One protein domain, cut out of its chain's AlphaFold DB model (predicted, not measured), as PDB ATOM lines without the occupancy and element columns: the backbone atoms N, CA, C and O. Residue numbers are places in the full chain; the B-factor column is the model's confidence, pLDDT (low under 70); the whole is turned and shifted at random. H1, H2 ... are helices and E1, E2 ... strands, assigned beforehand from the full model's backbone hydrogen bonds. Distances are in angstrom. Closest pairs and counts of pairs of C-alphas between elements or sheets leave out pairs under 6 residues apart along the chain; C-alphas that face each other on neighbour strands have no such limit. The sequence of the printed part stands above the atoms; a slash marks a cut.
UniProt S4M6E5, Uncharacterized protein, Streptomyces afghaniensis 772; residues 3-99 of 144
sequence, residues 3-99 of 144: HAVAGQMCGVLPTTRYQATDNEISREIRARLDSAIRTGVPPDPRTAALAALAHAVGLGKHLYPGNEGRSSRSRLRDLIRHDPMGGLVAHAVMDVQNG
ATOM      1  N   HIS A   3      25.490  10.636 -17.773       88.94
ATOM      2  CA  HIS A   3      24.575  10.610 -18.911       88.94
ATOM      3  C   HIS A   3      23.357  11.491 -18.643       88.94
ATOM      4  O   HIS A   3      22.904  11.631 -17.503       88.94
ATOM      5  N   ALA A   4      22.862  12.122 -19.704       89.31
ATOM      6  CA  ALA A   4      21.648  12.915 -19.669       89.31
ATOM      7  C   ALA A   4      20.440  11.980 -19.787       89.31
ATOM      8  O   ALA A   4      20.314  11.240 -20.761       89.31
ATOM      9  N   VAL A   5      19.557  12.026 -18.797       89.75
ATOM     10  CA  VAL A   5      18.271  11.333 -18.802       89.75
ATOM     11  C   VAL A   5      17.194  12.373 -19.048       89.75
ATOM     12  O   VAL A   5      16.971  13.251 -18.209       89.75
ATOM     13  N   ALA A   6      16.546  12.291 -20.208       89.88
ATOM     14  CA  ALA A   6      15.365  13.089 -20.492       89.88
ATOM     15  C   ALA A   6      14.195  12.591 -19.629       89.88
ATOM     16  O   ALA A   6      13.971  11.390 -19.492       89.88
ATOM     17  N   GLY A   7      13.458  13.522 -19.040       86.88
ATOM     18  CA  GLY A   7      12.256  13.267 -18.262       86.88
ATOM     19  C   GLY A   7      11.236  14.373 -18.487       86.88
ATOM     20  O   GLY A   7      11.531  15.400 -19.100       86.88
ATOM     21  N   GLN A   8      10.031  14.192 -17.962       90.75
ATOM     22  CA  GLN A   8       8.974  15.186 -18.075       90.75
ATOM     23  C   GLN A   8       8.382  15.469 -16.698       90.75
ATOM     24  O   GLN A   8       7.914  14.559 -16.017       90.75
ATOM     25  N   MET A   9       8.428  16.731 -16.275       83.88
ATOM     26  CA  MET A   9       7.818  17.181 -15.028       83.88
ATOM     27  C   MET A   9       6.373  17.583 -15.325       83.88
ATOM     28  O   MET A   9       6.117  18.414 -16.203       83.88
ATOM     29  N   CYS A  10       5.424  16.954 -14.633       82.62
ATOM     30  CA  CYS A  10       3.983  17.180 -14.809       82.62
ATOM     31  C   CYS A  10       3.460  16.958 -16.249       82.62
ATOM     32  O   CYS A  10       2.428  17.510 -16.609       82.62
ATOM     33  N   GLY A  11       4.166  16.191 -17.090       84.06
ATOM     34  CA  GLY A  11       3.755  15.897 -18.475       84.06
ATOM     35  C   GLY A  11       3.905  17.053 -19.477       84.06
ATOM     36  O   GLY A  11       3.703  16.848 -20.667       84.06
ATOM     37  N   VAL A  12       4.307  18.249 -19.030       88.62
ATOM     38  CA  VAL A  12       4.344  19.463 -19.874       88.62
ATOM     39  C   VAL A  12       5.712  20.136 -19.929       88.62
ATOM     40  O   VAL A  12       6.041  20.777 -20.922       88.62
ATOM     41  N   LEU A  13       6.540  19.972 -18.896       90.69
ATOM     42  CA  LEU A  13       7.848  20.617 -18.813       90.69
ATOM     43  C   LEU A  13       8.942  19.578 -19.084       90.69
ATOM     44  O   LEU A  13       9.128  18.672 -18.263       90.69
ATOM     45  N   PRO A  14       9.663  19.660 -20.218       88.31
ATOM     46  CA  PRO A  14      10.804  18.792 -20.458       88.31
ATOM     47  C   PRO A  14      11.890  19.086 -19.422       88.31
ATOM     48  O   PRO A  14      12.211  20.236 -19.127       88.31
ATOM     49  N   THR A  15      12.456  18.027 -18.860       91.69
ATOM     50  CA  THR A  15      13.530  18.101 -17.870       91.69
ATOM     51  C   THR A  15      14.670  17.194 -18.292       91.69
ATOM     52  O   THR A  15      14.453  16.111 -18.828       91.69
ATOM     53  N   THR A  16      15.896  17.625 -18.021       91.62
ATOM     54  CA  THR A  16      17.087  16.805 -18.242       91.62
ATOM     55  C   THR A  16      17.759  16.581 -16.901       91.62
ATOM     56  O   THR A  16      18.222  17.530 -16.266       91.62
ATOM     57  N   ARG A  17      17.812  15.327 -16.450       91.12
ATOM     58  CA  ARG A  17      18.521  14.934 -15.232       91.12
ATOM     59  C   ARG A  17      19.839  14.274 -15.603       91.12
ATOM     60  O   ARG A  17      19.853  13.287 -16.326       91.12
ATOM     61  N   TYR A  18      20.941  14.763 -15.052       90.62
ATOM     62  CA  TYR A  18      22.244  14.131 -15.228       90.62
ATOM     63  C   TYR A  18      22.468  13.076 -14.147       90.62
ATOM     64  O   TYR A  18      22.364  13.367 -12.954       90.62
ATOM     65  N   GLN A  19      22.764  11.850 -14.567       88.06
ATOM     66  CA  GLN A  19      23.031  10.732 -13.670       88.06
ATOM     67  C   GLN A  19      24.472  10.249 -13.832       88.06
ATOM     68  O   GLN A  19      24.979  10.142 -14.949       88.06
ATOM     69  N   ALA A  20      25.137   9.948 -12.716       86.06
ATOM     70  CA  ALA A  20      26.472   9.359 -12.720       86.06
ATOM     71  C   ALA A  20      26.375   7.850 -12.993       86.06
ATOM     72  O   ALA A  20      25.890   7.096 -12.153       86.06
ATOM     73  N   THR A  21      26.822   7.426 -14.173       75.38
ATOM     74  CA  THR A  21      26.794   6.026 -14.631       75.38
ATOM     75  C   THR A  21      27.948   5.216 -14.057       75.38
ATOM     76  O   THR A  21      27.783   4.061 -13.691       75.38
ATOM     77  N   ASP A  22      29.121   5.837 -13.970       72.06
ATOM     78  CA  ASP A  22      30.332   5.200 -13.466       72.06
ATOM     79  C   ASP A  22      30.839   5.978 -12.253       72.06
ATOM     80  O   ASP A  22      31.193   7.161 -12.340       72.06
ATOM     81  N   ASN A  23      30.799   5.278 -11.122       82.50
ATOM     82  CA  ASN A  23      31.183   5.766  -9.811       82.50
ATOM     83  C   ASN A  23      32.527   5.194  -9.356       82.50
ATOM     84  O   ASN A  23      32.940   5.531  -8.251       82.50
ATOM     85  N   GLU A  24      33.207   4.355 -10.140       84.12
ATOM     86  CA  GLU A  24      34.455   3.710  -9.725       84.12
ATOM     87  C   GLU A  24      35.544   4.751  -9.477       84.12
ATOM     88  O   GLU A  24      36.050   4.857  -8.362       84.12
ATOM     89  N   ILE A  25      35.773   5.640 -10.446       85.38
ATOM     90  CA  ILE A  25      36.731   6.749 -10.314       85.38
ATOM     91  C   ILE A  25      36.361   7.653  -9.129       85.38
ATOM     92  O   ILE A  25      37.211   8.070  -8.343       85.38
ATOM     93  N   SER A  26      35.070   7.950  -8.954       85.31
ATOM     94  CA  SER A  26      34.603   8.791  -7.840       85.31
ATOM     95  C   SER A  26      34.784   8.105  -6.481       85.31
ATOM     96  O   SER A  26      35.067   8.770  -5.482       85.31
ATOM     97  N   ARG A  27      34.626   6.779  -6.427       86.69
ATOM     98  CA  ARG A  27      34.869   5.954  -5.240       86.69
ATOM     99  C   ARG A  27      36.358   5.860  -4.939       86.69
ATOM    100  O   ARG A  27      36.715   6.027  -3.782       86.69
ATOM    101  N   GLU A  28      37.211   5.686  -5.944       89.00
ATOM    102  CA  GLU A  28      38.669   5.692  -5.794       89.00
ATOM    103  C   GLU A  28      39.161   7.043  -5.252       89.00
ATOM    104  O   GLU A  28      39.889   7.096  -4.261       89.00
ATOM    105  N   ILE A  29      38.702   8.156  -5.839       89.19
ATOM    106  CA  ILE A  29      39.030   9.506  -5.360       89.19
ATOM    107  C   ILE A  29      38.583   9.690  -3.905       89.19
ATOM    108  O   ILE A  29      39.361  10.185  -3.087       89.19
ATOM    109  N   ARG A  30      37.358   9.267  -3.562       88.19
ATOM    110  CA  ARG A  30      36.859   9.329  -2.182       88.19
ATOM    111  C   ARG A  30      37.682   8.444  -1.243       88.19
ATOM    112  O   ARG A  30      38.022   8.901  -0.162       88.19
ATOM    113  N   ALA A  31      38.058   7.238  -1.658       89.12
ATOM    114  CA  ALA A  31      38.867   6.326  -0.853       89.12
ATOM    115  C   ALA A  31      40.260   6.902  -0.556       89.12
ATOM    116  O   ALA A  31      40.735   6.799   0.574       89.12
ATOM    117  N   ARG A  32      40.894   7.571  -1.530       88.69
ATOM    118  CA  ARG A  32      42.165   8.284  -1.305       88.69
ATOM    119  C   ARG A  32      42.013   9.415  -0.293       88.69
ATOM    120  O   ARG A  32      42.840   9.541   0.606       88.69
ATOM    121  N   LEU A  33      40.940  10.199  -0.406       87.81
ATOM    122  CA  LEU A  33      40.641  11.266   0.547       87.81
ATOM    123  C   LEU A  33      40.367  10.711   1.956       87.81
ATOM    124  O   LEU A  33      40.914  11.211   2.936       87.81
ATOM    125  N   ASP A  34      39.572   9.647   2.061       88.00
ATOM    126  CA  ASP A  34      39.251   8.992   3.332       88.00
ATOM    127  C   ASP A  34      40.490   8.382   3.986       88.00
ATOM    128  O   ASP A  34      40.662   8.488   5.201       88.00
ATOM    129  N   SER A  35      41.376   7.777   3.191       87.44
ATOM    130  CA  SER A  35      42.659   7.262   3.665       87.44
ATOM    131  C   SER A  35      43.513   8.381   4.259       87.44
ATOM    132  O   SER A  35      43.979   8.253   5.390       87.44
ATOM    133  N   ALA A  36      43.638   9.520   3.569       86.62
ATOM    134  CA  ALA A  36      44.378  10.677   4.077       86.62
ATOM    135  C   ALA A  36      43.801  11.207   5.402       86.62
ATOM    136  O   ALA A  36      44.533  11.433   6.364       86.62
ATOM    137  N   ILE A  37      42.475  11.339   5.499       86.88
ATOM    138  CA  ILE A  37      41.800  11.839   6.709       86.88
ATOM    139  C   ILE A  37      41.918  10.856   7.883       86.88
ATOM    140  O   ILE A  37      41.966  11.271   9.044       86.88
ATOM    141  N   ARG A  38      41.921   9.546   7.611       85.56
ATOM    142  CA  ARG A  38      42.015   8.510   8.651       85.56
ATOM    143  C   ARG A  38      43.439   8.302   9.147       85.56
ATOM    144  O   ARG A  38      43.615   8.131  10.348       85.56
ATOM    145  N   THR A  39      44.411   8.294   8.240       82.50
ATOM    146  CA  THR A  39      45.821   8.030   8.558       82.50
ATOM    147  C   THR A  39      46.541   9.267   9.081       82.50
ATOM    148  O   THR A  39      47.511   9.127   9.817       82.50
ATOM    149  N   GLY A  40      46.081  10.471   8.719       72.38
ATOM    150  CA  GLY A  40      46.751  11.724   9.080       72.38
ATOM    151  C   GLY A  40      48.115  11.906   8.406       72.38
ATOM    152  O   GLY A  40      48.827  12.853   8.723       72.38
ATOM    153  N   VAL A  41      48.484  11.010   7.484       76.81
ATOM    154  CA  VAL A  41      49.699  11.115   6.675       76.81
ATOM    155  C   VAL A  41      49.526  12.280   5.697       76.81
ATOM    156  O   VAL A  41      48.430  12.422   5.142       76.81
ATOM    157  N   PRO A  42      50.569  13.103   5.465       69.75
ATOM    158  CA  PRO A  42      50.506  14.196   4.504       69.75
ATOM    159  C   PRO A  42      50.051  13.671   3.129       69.75
ATOM    160  O   PRO A  42      50.734  12.834   2.534       69.75
ATOM    161  N   PRO A  43      48.872  14.097   2.647       79.56
ATOM    162  CA  PRO A  43      48.310  13.634   1.391       79.56
ATOM    163  C   PRO A  43      49.105  14.176   0.210       79.56
ATOM    164  O   PRO A  43      49.775  15.202   0.299       79.56
ATOM    165  N   ASP A  44      48.947  13.521  -0.937       85.12
ATOM    166  CA  ASP A  44      49.415  14.073  -2.205       85.12
ATOM    167  C   ASP A  44      48.880  15.514  -2.400       85.12
ATOM    168  O   ASP A  44      47.698  15.757  -2.105       85.12
ATOM    169  N   PRO A  45      49.681  16.465  -2.927       84.31
ATOM    170  CA  PRO A  45      49.272  17.864  -3.078       84.31
ATOM    171  C   PRO A  45      47.949  18.054  -3.831       84.31
ATOM    172  O   PRO A  45      47.172  18.959  -3.519       84.31
ATOM    173  N   ARG A  46      47.633  17.177  -4.798       86.50
ATOM    174  CA  ARG A  46      46.355  17.215  -5.524       86.50
ATOM    175  C   ARG A  46      45.178  16.840  -4.624       86.50
ATOM    176  O   ARG A  46      44.090  17.398  -4.762       86.50
ATOM    177  N   THR A  47      45.389  15.905  -3.704       88.69
ATOM    178  CA  THR A  47      44.384  15.479  -2.722       88.69
ATOM    179  C   THR A  47      44.193  16.542  -1.643       88.69
ATOM    180  O   THR A  47      43.053  16.820  -1.274       88.69
ATOM    181  N   ALA A  48      45.271  17.197  -1.202       86.56
ATOM    182  CA  ALA A  48      45.199  18.339  -0.291       86.56
ATOM    183  C   ALA A  48      44.392  19.501  -0.891       86.56
ATOM    184  O   ALA A  48      43.464  20.017  -0.266       86.56
ATOM    185  N   ALA A  49      44.665  19.846  -2.154       88.69
ATOM    186  CA  ALA A  49      43.904  20.861  -2.875       88.69
ATOM    187  C   ALA A  49      42.421  20.478  -3.032       88.69
ATOM    188  O   ALA A  49      41.541  21.314  -2.830       88.69
ATOM    189  N   LEU A  50      42.117  19.209  -3.335       89.69
ATOM    190  CA  LEU A  50      40.736  18.718  -3.409       89.69
ATOM    191  C   LEU A  50      40.018  18.812  -2.053       89.69
ATOM    192  O   LEU A  50      38.862  19.232  -1.996       89.69
ATOM    193  N   ALA A  51      40.698  18.445  -0.965       88.81
ATOM    194  CA  ALA A  51      40.190  18.561   0.397       88.81
ATOM    195  C   ALA A  51      39.877  20.026   0.751       88.81
ATOM    196  O   ALA A  51      38.792  20.327   1.255       88.81
ATOM    197  N   ALA A  52      40.791  20.940   0.412       88.81
ATOM    198  CA  ALA A  52      40.629  22.376   0.606       88.81
ATOM    199  C   ALA A  52      39.439  22.942  -0.188       88.81
ATOM    200  O   ALA A  52      38.605  23.644   0.384       88.81
ATOM    201  N   LEU A  53      39.293  22.570  -1.466       89.75
ATOM    202  CA  LEU A  53      38.144  22.948  -2.299       89.75
ATOM    203  C   LEU A  53      36.825  22.446  -1.701       89.75
ATOM    204  O   LEU A  53      35.867  23.205  -1.564       89.75
ATOM    205  N   ALA A  54      36.773  21.173  -1.306       89.81
ATOM    206  CA  ALA A  54      35.576  20.581  -0.722       89.81
ATOM    207  C   ALA A  54      35.160  21.282   0.584       89.81
ATOM    208  O   ALA A  54      33.965  21.411   0.865       89.81
ATOM    209  N   HIS A  55      36.126  21.751   1.377       87.38
ATOM    210  CA  HIS A  55      35.850  22.532   2.576       87.38
ATOM    211  C   HIS A  55      35.374  23.951   2.254       87.38
ATOM    212  O   HIS A  55      34.349  24.362   2.798       87.38
ATOM    213  N   ALA A  56      36.059  24.659   1.351       87.75
ATOM    214  CA  ALA A  56      35.729  26.031   0.968       87.75
ATOM    215  C   ALA A  56      34.323  26.151   0.352       87.75
ATOM    216  O   ALA A  56      33.595  27.087   0.660       87.75
ATOM    217  N   VAL A  57      33.902  25.162  -0.447       88.12
ATOM    218  CA  VAL A  57      32.559  25.097  -1.064       88.12
ATOM    219  C   VAL A  57      31.491  24.563  -0.087       88.12
ATOM    220  O   VAL A  57      30.303  24.516  -0.394       88.12
ATOM    221  N   GLY A  58      31.877  24.134   1.119       86.69
ATOM    222  CA  GLY A  58      30.938  23.615   2.118       86.69
ATOM    223  C   GLY A  58      30.402  22.209   1.815       86.69
ATOM    224  O   GLY A  58      29.388  21.793   2.384       86.69
ATOM    225  N   LEU A  59      31.091  21.432   0.971       88.19
ATOM    226  CA  LEU A  59      30.720  20.053   0.623       88.19
ATOM    227  C   LEU A  59      30.976  19.049   1.755       88.19
ATOM    228  O   LEU A  59      30.486  17.923   1.695       88.19
ATOM    229  N   GLY A  60      31.680  19.438   2.820       84.81
ATOM    230  CA  GLY A  60      32.009  18.542   3.937       84.81
ATOM    231  C   GLY A  60      30.796  17.849   4.575       84.81
ATOM    232  O   GLY A  60      30.896  16.692   4.974       84.81
ATOM    233  N   LYS A  61      29.628  18.511   4.618       86.75
ATOM    234  CA  LYS A  61      28.371  17.916   5.119       86.75
ATOM    235  C   LYS A  61      27.779  16.851   4.188       86.75
ATOM    236  O   LYS A  61      27.076  15.965   4.654       86.75
ATOM    237  N   HIS A  62      28.063  16.948   2.890       88.25
ATOM    238  CA  HIS A  62      27.626  15.985   1.878       88.25
ATOM    239  C   HIS A  62      28.603  14.814   1.747       88.25
ATOM    240  O   HIS A  62      28.190  13.710   1.409       88.25
ATOM    241  N   LEU A  63      29.891  15.043   2.022       85.06
ATOM    242  CA  LEU A  63      30.899  13.984   2.050       85.06
ATOM    243  C   LEU A  63      30.786  13.111   3.304       85.06
ATOM    244  O   LEU A  63      30.907  11.895   3.195       85.06
ATOM    245  N   TYR A  64      30.514  13.722   4.460       86.75
ATOM    246  CA  TYR A  64      30.402  13.036   5.748       86.75
ATOM    247  C   TYR A  64      29.090  13.408   6.451       86.75
ATOM    248  O   TYR A  64      29.092  14.240   7.371       86.75
ATOM    249  N   PRO A  65      27.954  12.838   6.007       84.75
ATOM    250  CA  PRO A  65      26.668  13.074   6.648       84.75
ATOM    251  C   PRO A  65      26.628  12.473   8.063       84.75
ATOM    252  O   PRO A  65      27.354  11.537   8.390       84.75
ATOM    253  N   GLY A  66      25.762  13.023   8.916       85.56
ATOM    254  CA  GLY A  66      25.489  12.474  10.247       85.56
ATOM    255  C   GLY A  66      26.460  12.879  11.367       85.56
ATOM    256  O   GLY A  66      27.318  13.763  11.239       85.56
ATOM    257  N   ASN A  67      26.254  12.243  12.520       77.31
ATOM    258  CA  ASN A  67      27.015  12.410  13.761       77.31
ATOM    259  C   ASN A  67      28.384  11.715  13.699       77.31
ATOM    260  O   ASN A  67      29.375  12.311  14.119       77.31
ATOM    261  N   GLU A  68      28.464  10.533  13.087       75.44
ATOM    262  CA  GLU A  68      29.722   9.812  12.833       75.44
ATOM    263  C   GLU A  68      30.683  10.631  11.960       75.44
ATOM    264  O   GLU A  68      31.890  10.665  12.192       75.44
ATOM    265  N   GLY A  69      30.136  11.410  11.022       83.12
ATOM    266  CA  GLY A  69      30.900  12.315  10.168       83.12
ATOM    267  C   GLY A  69      31.476  13.543  10.881       83.12
ATOM    268  O   GLY A  69      32.186  14.332  10.254       83.12
ATOM    269  N   ARG A  70      31.176  13.782  12.169       85.38
ATOM    270  CA  ARG A  70      31.721  14.938  12.907       85.38
ATOM    271  C   ARG A  70      33.240  14.836  13.065       85.38
ATOM    272  O   ARG A  70      33.930  15.832  12.855       85.38
ATOM    273  N   SER A  71      33.751  13.653  13.402       87.25
ATOM    274  CA  SER A  71      35.188  13.420  13.592       87.25
ATOM    275  C   SER A  71      35.952  13.590  12.277       87.25
ATOM    276  O   SER A  71      36.916  14.353  12.229       87.25
ATOM    277  N   SER A  72      35.460  12.993  11.188       86.19
ATOM    278  CA  SER A  72      36.027  13.134   9.840       86.19
ATOM    279  C   SER A  72      36.026  14.583   9.361       86.19
ATOM    280  O   SER A  72      37.021  15.045   8.813       86.19
ATOM    281  N   ARG A  73      34.957  15.348   9.630       87.69
ATOM    282  CA  ARG A  73      34.916  16.791   9.330       87.69
ATOM    283  C   ARG A  73      35.928  17.588  10.142       87.69
ATOM    284  O   ARG A  73      36.479  18.553   9.623       87.69
ATOM    285  N   SER A  74      36.168  17.226  11.404       88.69
ATOM    286  CA  SER A  74      37.205  17.896  12.191       88.69
ATOM    287  C   SER A  74      38.589  17.603  11.632       88.69
ATOM    288  O   SER A  74      39.294  18.544  11.300       88.69
ATOM    289  N   ARG A  75      38.911  16.326  11.398       87.69
ATOM    290  CA  ARG A  75      40.197  15.914  10.818       87.69
ATOM    291  C   ARG A  75      40.438  16.514   9.437       87.69
ATOM    292  O   ARG A  75      41.549  16.926   9.145       87.69
ATOM    293  N   LEU A  76      39.396  16.631   8.615       87.38
ATOM    294  CA  LEU A  76      39.464  17.332   7.334       87.38
ATOM    295  C   LEU A  76      39.858  18.806   7.516       87.38
ATOM    296  O   LEU A  76      40.703  19.307   6.780       87.38
ATOM    297  N   ARG A  77      39.274  19.508   8.497       87.44
ATOM    298  CA  ARG A  77      39.655  20.899   8.799       87.44
ATOM    299  C   ARG A  77      41.080  20.991   9.327       87.44
ATOM    300  O   ARG A  77      41.798  21.906   8.939       87.44
ATOM    301  N   ASP A  78      41.477  20.067  10.195       88.56
ATOM    302  CA  ASP A  78      42.822  20.043  10.765       88.56
ATOM    303  C   ASP A  78      43.859  19.792   9.667       88.56
ATOM    304  O   ASP A  78      44.852  20.506   9.595       88.56
ATOM    305  N   LEU A  79      43.583  18.876   8.739       84.44
ATOM    306  CA  LEU A  79      44.429  18.618   7.577       84.44
ATOM    307  C   LEU A  79      44.654  19.884   6.737       84.44
ATOM    308  O   LEU A  79      45.785  20.222   6.416       84.44
ATOM    309  N   ILE A  80      43.583  20.624   6.440       87.62
ATOM    310  CA  ILE A  80      43.645  21.854   5.633       87.62
ATOM    311  C   ILE A  80      44.404  22.973   6.355       87.62
ATOM    312  O   ILE A  80      45.076  23.765   5.706       87.62
ATOM    313  N   ARG A  81      44.306  23.057   7.688       85.94
ATOM    314  CA  ARG A  81      44.993  24.093   8.481       85.94
ATOM    315  C   ARG A  81      46.510  23.963   8.442       85.94
ATOM    316  O   ARG A  81      47.194  24.978   8.514       85.94
ATOM    317  N   HIS A  82      47.013  22.735   8.373       84.62
ATOM    318  CA  HIS A  82      48.449  22.459   8.389       84.62
ATOM    319  C   HIS A  82      49.033  22.304   6.984       84.62
ATOM    320  O   HIS A  82      50.251  22.285   6.828       84.62
ATOM    321  N   ASP A  83      48.180  22.205   5.965       84.94
ATOM    322  CA  ASP A  83      48.608  22.047   4.587       84.94
ATOM    323  C   ASP A  83      48.760  23.407   3.873       84.94
ATOM    324  O   ASP A  83      47.829  24.222   3.870       84.94
ATOM    325  N   PRO A  84      49.905  23.669   3.215       80.44
ATOM    326  CA  PRO A  84      50.143  24.935   2.524       80.44
ATOM    327  C   PRO A  84      49.206  25.167   1.325       80.44
ATOM    328  O   PRO A  84      48.925  26.321   0.993       80.44
ATOM    329  N   MET A  85      48.670  24.116   0.687       81.69
ATOM    330  CA  MET A  85      47.677  24.257  -0.388       81.69
ATOM    331  C   MET A  85      46.312  24.683   0.155       81.69
ATOM    332  O   MET A  85      45.554  25.339  -0.561       81.69
ATOM    333  N   GLY A  86      46.012  24.365   1.417       79.75
ATOM    334  CA  GLY A  86      44.763  24.716   2.088       79.75
ATOM    335  C   GLY A  86      44.447  26.210   2.045       79.75
ATOM    336  O   GLY A  86      43.371  26.610   1.592       79.75
ATOM    337  N   GLY A  87      45.407  27.039   2.463       80.88
ATOM    338  CA  GLY A  87      45.261  28.497   2.465       80.88
ATOM    339  C   GLY A  87      45.186  29.101   1.059       80.88
ATOM    340  O   GLY A  87      44.333  29.948   0.796       80.88
ATOM    341  N   LEU A  88      46.028  28.628   0.132       85.69
ATOM    342  CA  LEU A  88      46.072  29.127  -1.250       85.69
ATOM    343  C   LEU A  88      44.758  28.878  -1.995       85.69
ATOM    344  O   LEU A  88      44.236  29.762  -2.672       85.69
ATOM    345  N   VAL A  89      44.204  27.676  -1.844       85.31
ATOM    346  CA  VAL A  89      42.934  27.298  -2.466       85.31
ATOM    347  C   VAL A  89      41.773  28.068  -1.844       85.31
ATOM    348  O   VAL A  89      40.901  28.536  -2.573       85.31
ATOM    349  N   ALA A  90      41.760  28.236  -0.520       83.06
ATOM    350  CA  ALA A  90      40.710  28.991   0.156       83.06
ATOM    351  C   ALA A  90      40.656  30.448  -0.328       83.06
ATOM    352  O   ALA A  90      39.574  30.931  -0.657       83.06
ATOM    353  N   HIS A  91      41.809  31.115  -0.451       83.12
ATOM    354  CA  HIS A  91      41.883  32.467  -1.012       83.12
ATOM    355  C   HIS A  91      41.394  32.522  -2.459       83.12
ATOM    356  O   HIS A  91      40.527  33.332  -2.771       83.12
ATOM    357  N   ALA A  92      41.856  31.610  -3.318       87.19
ATOM    358  CA  ALA A  92      41.415  31.571  -4.711       87.19
ATOM    359  C   ALA A  92      39.892  31.372  -4.843       87.19
ATOM    360  O   ALA A  92      39.250  31.993  -5.687       87.19
ATOM    361  N   VAL A  93      39.291  30.528  -3.999       85.38
ATOM    362  CA  VAL A  93      37.836  30.315  -3.983       85.38
ATOM    363  C   VAL A  93      37.094  31.539  -3.439       85.38
ATOM    364  O   VAL A  93      36.015  31.860  -3.934       85.38
ATOM    365  N   MET A  94      37.640  32.242  -2.443       85.12
ATOM    366  CA  MET A  94      37.067  33.506  -1.963       85.12
ATOM    367  C   MET A  94      37.100  34.587  -3.043       85.12
ATOM    368  O   MET A  94      36.082  35.236  -3.259       85.12
ATOM    369  N   ASP A  95      38.208  34.730  -3.768       86.12
ATOM    370  CA  ASP A  95      38.334  35.698  -4.863       86.12
ATOM    371  C   ASP A  95      37.271  35.458  -5.942       86.12
ATOM    372  O   ASP A  95      36.541  36.378  -6.314       86.12
ATOM    373  N   VAL A  96      37.091  34.198  -6.358       85.62
ATOM    374  CA  VAL A  96      36.046  33.814  -7.321       85.62
ATOM    375  C   VAL A  96      34.642  34.116  -6.790       85.62
ATOM    376  O   VAL A  96      33.811  34.631  -7.536       85.62
ATOM    377  N   GLN A  97      34.359  33.829  -5.514       84.06
ATOM    378  CA  GLN A  97      33.059  34.137  -4.899       84.06
ATOM    379  C   GLN A  97      32.797  35.642  -4.796       84.06
ATOM    380  O   GLN A  97      31.657  36.077  -4.942       84.06
ATOM    381  N   ASN A  98      33.848  36.435  -4.605       87.25
ATOM    382  CA  ASN A  98      33.790  37.893  -4.574       87.25
ATOM    383  C   ASN A  98      33.706  38.516  -5.979       87.25
ATOM    384  O   ASN A  98      33.729  39.737  -6.112       87.25
ATOM    385  N   GLY A  99      33.628  37.700  -7.038       81.31
ATOM    386  CA  GLY A  99      33.584  38.172  -8.421       81.31
ATOM    387  C   GLY A  99      34.924  38.700  -8.937       81.31
ATOM    388  O   GLY A  99      34.985  39.234 -10.045       81.31
TER     389      GLY A  99
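AT A GLANCE: This is residues 3 to 99 of the 144 residues of an uncharacterized protein of Streptomyces afghaniensis 772 (UniProt S4M6E5). What does a first look show? A two-stranded hairpin, E1 and E2, forms a long arm that reaches away from a head of crossed helices, with H2 and H4 in its middle, H1 on one side, H5 on the other and the short H3 near H4. Between arm and head, residues 23 to 28, of which 24 to 28 belong to H1, stand free. What is printed, and in what shape? The printed part has 97 residues, with two named strands and then five named helices, in the order E1 E2 H1 H2 H3 H4 H5; the sheet, E1 - E2, is antiparallel and the class is mostly helix. It is loose, with a radius of gyration of the C-alphas of 16.9 A, and elongated, spanning 52 by 33 by 26 A, the arm making much of the length.

HOW THE PARTS SIT: How do the first two elements pair? E1, residues 3 to 9, and E2, residues 13 to 20, form an antiparallel hairpin at 148 degrees, with N 5 and O 17 at 2.8 A and N 9 and O 13 at 2.9 A, within hydrogen-bond range. What do the next helices touch? H1, residues 24 to 39, only just touches H2, residues 45 to 56, with 3 pairs of C-alphas within 8 A, closest at Leu 33 and Thr 47, 6.5 A, about perpendicular at 90 degrees; H1 uses residues 32 to 33 alone and H2 residues 47 to 51 alone. H3, residues 60 to 63, is close to H2 but not clearly touching, the closest C-alphas being Ala 54 and Gly 60, 6.2 A. And the last two? H4, residues 69 to 82, touches H2 with residues 76 to 80 alone, closest C-alphas Ala 52 and Ile 80, 5.9 A, at a steep tilt of 61 degrees, opposite ways. H5, residues 84 to 97, touches H2 with 17 pairs of C-alphas within 8 A, closest Ala 52 and Gly 86, 5.0 A, at a steep tilt of 44 degrees, the same way.

IN THESE COORDINATES: Where do the strands lie? E1 starts at C-alpha 3, (24.575, 10.610, -18.911), and is 18.4 A long; E2 is 22.6 A. Where do the helices lie? H1, 22.0 A long, starts at C-alpha 24, (34.455, 3.710, -9.725); H4 is 20.3 A, and H5, 20.8 A, ends at C-alpha 97, (33.059, 34.137, -4.899). How do their backbones look? Each O i to N i+4 pair is within hydrogen-bond range in H1, H2 and H4, and 9 of 10 in H5; H3 is too short for such a pair.

THE WHOLE: How far does it reach? The two farthest C-alphas, of Val 12 and Val 41, are 53.2 A apart. Is it whole and sure? The printed part has no cut, each link between named elements is tight, and residue 42 alone is under 70 in pLDDT, with a mean of 85.7 over the printed part.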